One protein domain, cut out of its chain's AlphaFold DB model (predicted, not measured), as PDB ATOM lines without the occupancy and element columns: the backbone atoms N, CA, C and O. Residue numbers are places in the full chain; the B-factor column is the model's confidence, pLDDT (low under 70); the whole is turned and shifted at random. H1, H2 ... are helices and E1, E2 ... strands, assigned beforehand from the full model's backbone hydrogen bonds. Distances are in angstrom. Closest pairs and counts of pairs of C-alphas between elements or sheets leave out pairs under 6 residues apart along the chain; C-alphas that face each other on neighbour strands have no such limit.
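This is residues 4 to 57 of the 64 residues of the protein "GAD-like protein" of Providencia stuartii ATCC 25827 (UniProt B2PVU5). A small two-stranded ribbon, E1 beside E2, runs along one long side of the domain, with H3 rising from it in the middle and H1 and H2 at the two ends. Residues 53 to 54 pair with E2 as a short further rung, and residues 30 to 35, with the first two residues of H3, stick out. The printed part has 54 residues with three named helices and two named strands, in the order H1, E1, H2, H3, E2; the sheet E1 - E2 is antiparallel and the class is mixed, helices and strands. The whole is compact, with a radius of gyration of the C-alphas of 11.3 A, and elongated, spanning 30 by 20 by 15 A.

H1, residues 4 to 11, is 10.2 A long and begins at C-alpha 4 (15.578, 45.772, -3.561). E1 is residues 16 to 18, 7.2 A, and H2 is residues 22 to 26, 6.0 A. H3, residues 34 to 43, is 14.2 A long. E2, residues 45 to 48, is 10.3 A long and ends at C-alpha 48 (16.163, 38.449, 5.889).

E1 and E2 are antiparallel at 171 degrees; N 18 and O 45 are 3.0 A apart and N 47 and O 16 2.8 A, both within hydrogen-bond range. Residues 47 to 48 of E2 pair antiparallel with residues 53 to 54. The closest C-alphas of E1 and H3, those of Ser 17 and Glu 43, are 7.3 A apart. H2 and H3 touch, closest at the C-alphas of Ile 25 and Leu 37, 6.5 A. H1 touches no helix; it is only just apart from H3, at 8.4 A. In H1, H2 and H3 every O i to N i+4 pair is within hydrogen-bond range.

The C-alphas of Glu 10 and Glu 23 are the two farthest apart, at 31.1 A. The printed part has no cut and no long link. Mean pLDDT of the printed part is 95.4, and no printed residue is under 70.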
ATOM      1  N   PHE A   4      16.041  46.939  -4.297       91.31
ATOM      2  CA  PHE A   4      15.578  45.772  -3.561       91.31
ATOM      3  C   PHE A   4      15.981  44.468  -4.251       91.31
ATOM      4  O   PHE A   4      16.430  43.546  -3.590       91.31
ATOM      5  N   GLU A   5      15.939  44.413  -5.583       91.50
ATOM      6  CA  GLU A   5      16.488  43.274  -6.338       91.50
ATOM      7  C   GLU A   5      17.988  43.082  -6.058       91.50
ATOM      8  O   GLU A   5      18.431  41.955  -5.880       91.50
ATOM      9  N   ALA A   6      18.758  44.174  -5.958       94.38
ATOM     10  CA  ALA A   6      20.174  44.118  -5.579       94.38
ATOM     11  C   ALA A   6      20.371  43.578  -4.155       94.38
ATOM     12  O   ALA A   6      21.306  42.833  -3.885       94.38
ATOM     13  N   PHE A   7      19.484  43.971  -3.239       93.31
ATOM     14  CA  PHE A   7      19.477  43.474  -1.872       93.31
ATOM     15  C   PHE A   7      19.191  41.967  -1.823       93.31
ATOM     16  O   PHE A   7      19.903  41.253  -1.129       93.31
ATOM     17  N   ILE A   8      18.215  41.470  -2.587       93.69
ATOM     18  CA  ILE A   8      17.920  40.031  -2.652       93.69
ATOM     19  C   ILE A   8      19.076  39.247  -3.288       93.69
ATOM     20  O   ILE A   8      19.414  38.176  -2.796       93.69
ATOM     21  N   ASP A   9      19.718  39.778  -4.332       94.81
ATOM     22  CA  ASP A   9      20.882  39.136  -4.969       94.81
ATOM     23  C   ASP A   9      22.059  38.960  -3.988       94.81
ATOM     24  O   ASP A   9      22.693  37.907  -3.957       94.81
ATOM     25  N   GLU A  10      22.305  39.956  -3.131       94.06
ATOM     26  CA  GLU A  10      23.397  39.931  -2.147       94.06
ATOM     27  C   GLU A  10      23.048  39.142  -0.868       94.06
ATOM     28  O   GLU A  10      23.873  38.390  -0.348       94.06
ATOM     29  N   PHE A  11      21.836  39.317  -0.326       91.88
ATOM     30  CA  PHE A  11      21.450  38.801   0.997       91.88
ATOM     31  C   PHE A  11      20.550  37.558   0.956       91.88
ATOM     32  O   PHE A  11      20.350  36.921   1.996       91.88
ATOM     33  N   GLY A  12      20.043  37.193  -0.222       93.62
ATOM     34  CA  GLY A  12      19.090  36.108  -0.426       93.62
ATOM     35  C   GLY A  12      17.643  36.478  -0.091       93.62
ATOM     36  O   GLY A  12      17.333  37.574   0.381       93.62
ATOM     37  N   ASP A  13      16.747  35.521  -0.332       94.94
ATOM     38  CA  ASP A  13      15.320  35.643  -0.030       94.94
ATOM     39  C   ASP A  13      15.036  35.731   1.482       94.94
ATOM     40  O   ASP A  13      15.881  35.453   2.343       94.94
ATOM     41  N   ALA A  14      13.795  36.086   1.818       96.19
ATOM     42  CA  ALA A  14      13.325  36.125   3.195       96.19
ATOM     43  C   ALA A  14      13.498  34.763   3.897       96.19
ATOM     44  O   ALA A  14      13.020  33.726   3.439       96.19
ATOM     45  N   THR A  15      14.136  34.779   5.066       96.31
ATOM     46  CA  THR A  15      14.264  33.623   5.964       96.31
ATOM     47  C   THR A  15      12.925  33.276   6.620       96.31
ATOM     48  O   THR A  15      12.611  32.106   6.830       96.31
ATOM     49  N   THR A  16      12.120  34.292   6.944       95.25
ATOM     50  CA  THR A  16      10.736  34.143   7.410       95.25
ATOM     51  C   THR A  16       9.862  35.202   6.751       95.25
ATOM     52  O   THR A  16      10.328  36.303   6.473       95.25
ATOM     53  N   SER A  17       8.592  34.886   6.491       95.44
ATOM     54  CA  SER A  17       7.617  35.863   6.000       95.44
ATOM     55  C   SER A  17       6.206  35.502   6.459       95.44
ATOM     56  O   SER A  17       5.853  34.322   6.553       95.44
ATOM     57  N   ARG A  18       5.399  36.528   6.744       96.06
ATOM     58  CA  ARG A  18       3.939  36.431   6.805       96.06
ATOM     59  C   ARG A  18       3.316  37.433   5.839       96.06
ATOM     60  O   ARG A  18       3.840  38.525   5.642       96.06
ATOM     61  N   TYR A  19       2.158  37.083   5.293       97.19
ATOM     62  CA  TYR A  19       1.384  37.992   4.453       97.19
ATOM     63  C   TYR A  19       1.048  39.293   5.202       97.19
ATOM     64  O   TYR A  19       0.637  39.249   6.367       97.19
ATOM     65  N   ALA A  20       1.225  40.421   4.514       97.81
ATOM     66  CA  ALA A  20       0.749  41.730   4.936       97.81
ATOM     67  C   ALA A  20      -0.601  42.001   4.272       97.81
ATOM     68  O   ALA A  20      -0.700  42.028   3.043       97.81
ATOM     69  N   SER A  21      -1.653  42.165   5.070       97.69
ATOM     70  CA  SER A  21      -2.991  42.388   4.532       97.69
ATOM     71  C   SER A  21      -3.113  43.770   3.893       97.69
ATOM     72  O   SER A  21      -2.413  44.718   4.251       97.69
ATOM     73  N   VAL A  22      -4.035  43.904   2.936       97.31
ATOM     74  CA  VAL A  22      -4.310  45.197   2.290       97.31
ATOM     75  C   VAL A  22      -4.743  46.223   3.335       97.31
ATOM     76  O   VAL A  22      -4.329  47.377   3.273       97.31
ATOM     77  N   GLU A  23      -5.524  45.798   4.327       97.50
ATOM     78  CA  GLU A  23      -5.965  46.638   5.434       97.50
ATOM     79  C   GLU A  23      -4.792  47.099   6.305       97.50
ATOM     80  O   GLU A  23      -4.759  48.272   6.667       97.50
ATOM     81  N   GLU A  24      -3.828  46.225   6.623       97.06
ATOM     82  CA  GLU A  24      -2.613  46.611   7.359       97.06
ATOM     83  C   GLU A  24      -1.812  47.670   6.577       97.06
ATOM     84  O   GLU A  24      -1.391  48.676   7.148       97.06
ATOM     85  N   ILE A  25      -1.651  47.494   5.260       97.81
ATOM     86  CA  ILE A  25      -0.849  48.385   4.405       97.81
ATOM     87  C   ILE A  25      -1.538  49.740   4.179       97.81
ATOM     88  O   ILE A  25      -0.893  50.788   4.268       97.81
ATOM     89  N   GLU A  26      -2.848  49.765   3.909       96.88
ATOM     90  CA  GLU A  26      -3.572  51.004   3.584       96.88
ATOM     91  C   GLU A  26      -3.607  52.004   4.754       96.88
ATOM     92  O   GLU A  26      -3.675  53.211   4.515       96.88
ATOM     93  N   LYS A  27      -3.449  51.557   6.012       96.31
ATOM     94  CA  LYS A  27      -3.295  52.446   7.188       96.31
ATOM     95  C   LYS A  27      -2.093  53.391   7.099       96.31
ATOM     96  O   LYS A  27      -2.055  54.421   7.787       96.31
ATOM     97  N   TRP A  28      -1.111  53.036   6.273       96.25
ATOM     98  CA  TRP A  28       0.139  53.768   6.094       96.25
ATOM     99  C   TRP A  28       0.191  54.582   4.803       96.25
ATOM    100  O   TRP A  28       1.151  55.323   4.568       96.25
ATOM    101  N   LYS A  29      -0.864  54.526   3.984       96.94
ATOM    102  CA  LYS A  29      -0.977  55.335   2.774       96.94
ATOM    103  C   LYS A  29      -0.979  56.824   3.106       96.94
ATOM    104  O   LYS A  29      -1.686  57.284   3.998       96.94
ATOM    105  N   GLY A  30      -0.143  57.585   2.403       97.00
ATOM    106  CA  GLY A  30       0.065  59.012   2.665       97.00
ATOM    107  C   GLY A  30       0.934  59.324   3.893       97.00
ATOM    108  O   GLY A  30       1.353  60.468   4.035       97.00
ATOM    109  N   LYS A  31       1.249  58.333   4.745       95.81
ATOM    110  CA  LYS A  31       2.240  58.453   5.832       95.81
ATOM    111  C   LYS A  31       3.628  57.993   5.388       95.81
ATOM    112  O   LYS A  31       4.627  58.572   5.804       95.81
ATOM    113  N   LEU A  32       3.682  56.956   4.550       95.69
ATOM    114  CA  LEU A  32       4.915  56.370   4.028       95.69
ATOM    115  C   LEU A  32       5.018  56.527   2.505       95.69
ATOM    116  O   LEU A  32       3.994  56.643   1.825       95.69
ATOM    117  N   PRO A  33       6.243  56.512   1.945       96.38
ATOM    118  CA  PRO A  33       6.442  56.491   0.501       96.38
ATOM    119  C   PRO A  33       5.800  55.258  -0.146       96.38
ATOM    120  O   PRO A  33       5.946  54.146   0.358       96.38
ATOM    121  N   GLU A  34       5.187  55.435  -1.318       96.12
ATOM    122  CA  GLU A  34       4.526  54.342  -2.053       96.12
ATOM    123  C   GLU A  34       5.477  53.175  -2.362       96.12
ATOM    124  O   GLU A  34       5.068  52.019  -2.361       96.12
ATOM    125  N   LEU A  35       6.767  53.459  -2.571       94.62
ATOM    126  CA  LEU A  35       7.780  52.428  -2.797       94.62
ATOM    127  C   LEU A  35       7.881  51.444  -1.620       94.62
ATOM    128  O   LEU A  35       7.988  50.244  -1.842       94.62
ATOM    129  N   LEU A  36       7.805  51.942  -0.382       94.44
ATOM    130  CA  LEU A  36       7.855  51.092   0.805       94.44
ATOM    131  C   LEU A  36       6.584  50.245   0.926       94.44
ATOM    132  O   LEU A  36       6.669  49.049   1.191       94.44
ATOM    133  N   LEU A  37       5.419  50.838   0.645       96.94
ATOM    134  CA  LEU A  37       4.147  50.112   0.624       96.94
ATOM    135  C   LEU A  37       4.144  49.015  -0.452       96.94
ATOM    136  O   LEU A  37       3.613  47.933  -0.224       96.94
ATOM    137  N   ASN A  38       4.782  49.250  -1.602       95.69
ATOM    138  CA  ASN A  38       4.962  48.228  -2.634       95.69
ATOM    139  C   ASN A  38       5.823  47.058  -2.153       95.69
ATOM    140  O   ASN A  38       5.471  45.913  -2.426       95.69
ATOM    141  N   TYR A  39       6.906  47.317  -1.415       94.75
ATOM    142  CA  TYR A  39       7.685  46.234  -0.816       94.75
ATOM    143  C   TYR A  39       6.843  45.419   0.161       94.75
ATOM    144  O   TYR A  39       6.856  44.200   0.083       94.75
ATOM    145  N   TRP A  40       6.026  46.057   1.000       96.62
ATOM    146  CA  TRP A  40       5.146  45.335   1.927       96.62
ATOM    147  C   TRP A  40       4.114  44.458   1.209       96.62
ATOM    148  O   TRP A  40       3.854  43.342   1.645       96.62
ATOM    149  N   ARG A  41       3.556  44.923   0.079       96.06
ATOM    150  CA  ARG A  41       2.619  44.127  -0.740       96.06
ATOM    151  C   ARG A  41       3.274  42.889  -1.353       96.06
ATOM    152  O   ARG A  41       2.604  41.871  -1.498       96.06
ATOM    153  N   ASN A  42       4.546  42.991  -1.734       94.50
ATOM    154  CA  ASN A  42       5.263  41.918  -2.423       94.50
ATOM    155  C   ASN A  42       5.902  40.925  -1.444       94.50
ATOM    156  O   ASN A  42       5.825  39.719  -1.652       94.50
ATOM    157  N   GLU A  43       6.495  41.436  -0.368       95.25
ATOM    158  CA  GLU A  43       7.341  40.665   0.548       95.25
ATOM    159  C   GLU A  43       6.618  40.250   1.834       95.25
ATOM    160  O   GLU A  43       7.034  39.312   2.524       95.25
ATOM    161  N   GLY A  44       5.528  40.948   2.165       97.00
ATOM    162  CA  GLY A  44       4.857  40.827   3.448       97.00
ATOM    163  C   GLY A  44       5.701  41.371   4.601       97.00
ATOM    164  O   GLY A  44       6.589  42.209   4.430       97.00
ATOM    165  N   TRP A  45       5.418  40.875   5.801       97.62
ATOM    166  CA  TRP A  45       6.241  41.112   6.982       97.62
ATOM    167  C   TRP A  45       7.301  40.023   7.059       97.62
ATOM    168  O   TRP A  45       7.034  38.902   7.507       97.62
ATOM    169  N   SER A  46       8.479  40.342   6.539       97.06
ATOM    170  CA  SER A  46       9.546  39.391   6.259       97.06
ATOM    171  C   SER A  46      10.829  39.715   7.006       97.06
ATOM    172  O   SER A  46      11.134  40.867   7.301       97.06
ATOM    173  N   SER A  47      11.606  38.683   7.307       97.00
ATOM    174  CA  SER A  47      12.930  38.797   7.905       97.00
ATOM    175  C   SER A  47      13.961  38.157   6.992       97.00
ATOM    176  O   SER A  47      13.749  37.055   6.493       97.00
ATOM    177  N   TYR A  48      15.081  38.836   6.786       96.50
ATOM    178  CA  TYR A  48      16.163  38.449   5.889       96.50
ATOM    179  C   TYR A  48      17.436  38.219   6.692       96.50
ATOM    180  O   TYR A  48      17.638  38.812   7.758       96.50
ATOM    181  N   TYR A  49      18.303  37.363   6.154       94.69
ATOM    182  CA  TYR A  49      19.626  37.092   6.709       94.69
ATOM    183  C   TYR A  49      19.579  36.769   8.218       94.69
ATOM    184  O   TYR A  49      20.284  37.370   9.031       94.69
ATOM    185  N   ASN A  50      18.691  35.839   8.604       89.88
ATOM    186  CA  ASN A  50      18.490  35.396   9.991       89.88
ATOM    187  C   ASN A  50      18.215  36.534  10.997       89.88
ATOM    188  O   ASN A  50      18.696  36.490  12.130       89.88
ATOM    189  N   GLY A  51      17.441  37.548  10.602       92.38
ATOM    190  CA  GLY A  51      17.027  38.629  11.503       92.38
ATOM    191  C   GLY A  51      17.846  39.911  11.407       92.38
ATOM    192  O   GLY A  51      17.549  40.856  12.136       92.38
ATOM    193  N   LEU A  52      18.844  39.985  10.519       93.44
ATOM    194  CA  LEU A  52      19.638  41.205  10.341       93.44
ATOM    195  C   LEU A  52      18.793  42.369   9.803       93.44
ATOM    196  O   LEU A  52      18.953  43.505  10.248       93.44
ATOM    197  N   PHE A  53      17.894  42.087   8.858       94.25
ATOM    198  CA  PHE A  53      16.952  43.057   8.307       94.25
ATOM    199  C   PHE A  53      15.537  42.488   8.361       94.25
ATOM    200  O   PHE A  53      15.325  41.332   8.013       94.25
ATOM    201  N   THR A  54      14.565  43.285   8.806       95.00
ATOM    202  CA  THR A  54      13.169  42.847   8.925       95.00
ATOM    203  C   THR A  54      12.219  43.953   8.483       95.00
ATOM    204  O   THR A  54      12.323  45.092   8.937       95.00
ATOM    205  N   ILE A  55      11.273  43.598   7.619       96.00
ATOM    206  CA  ILE A  55      10.095  44.389   7.290       96.00
ATOM    207  C   ILE A  55       9.029  44.069   8.340       96.00
ATOM    208  O   ILE A  55       8.517  42.953   8.407       96.00
ATOM    209  N   VAL A  56       8.712  45.050   9.181       95.44
ATOM    210  CA  VAL A  56       7.771  44.894  10.296       95.44
ATOM    211  C   VAL A  56       6.468  45.635  10.032       95.44
ATOM    212  O   VAL A  56       6.476  46.683   9.386       95.44
ATOM    213  N   ASN A  57       5.371  45.133  10.602       95.06
ATOM    214  CA  ASN A  57       4.168  45.934  10.790       95.06
ATOM    215  C   ASN A  57       4.458  46.972  11.886       95.06
ATOM    216  O   ASN A  57       4.682  46.570  13.031       95.06
TER     217      ASN A  57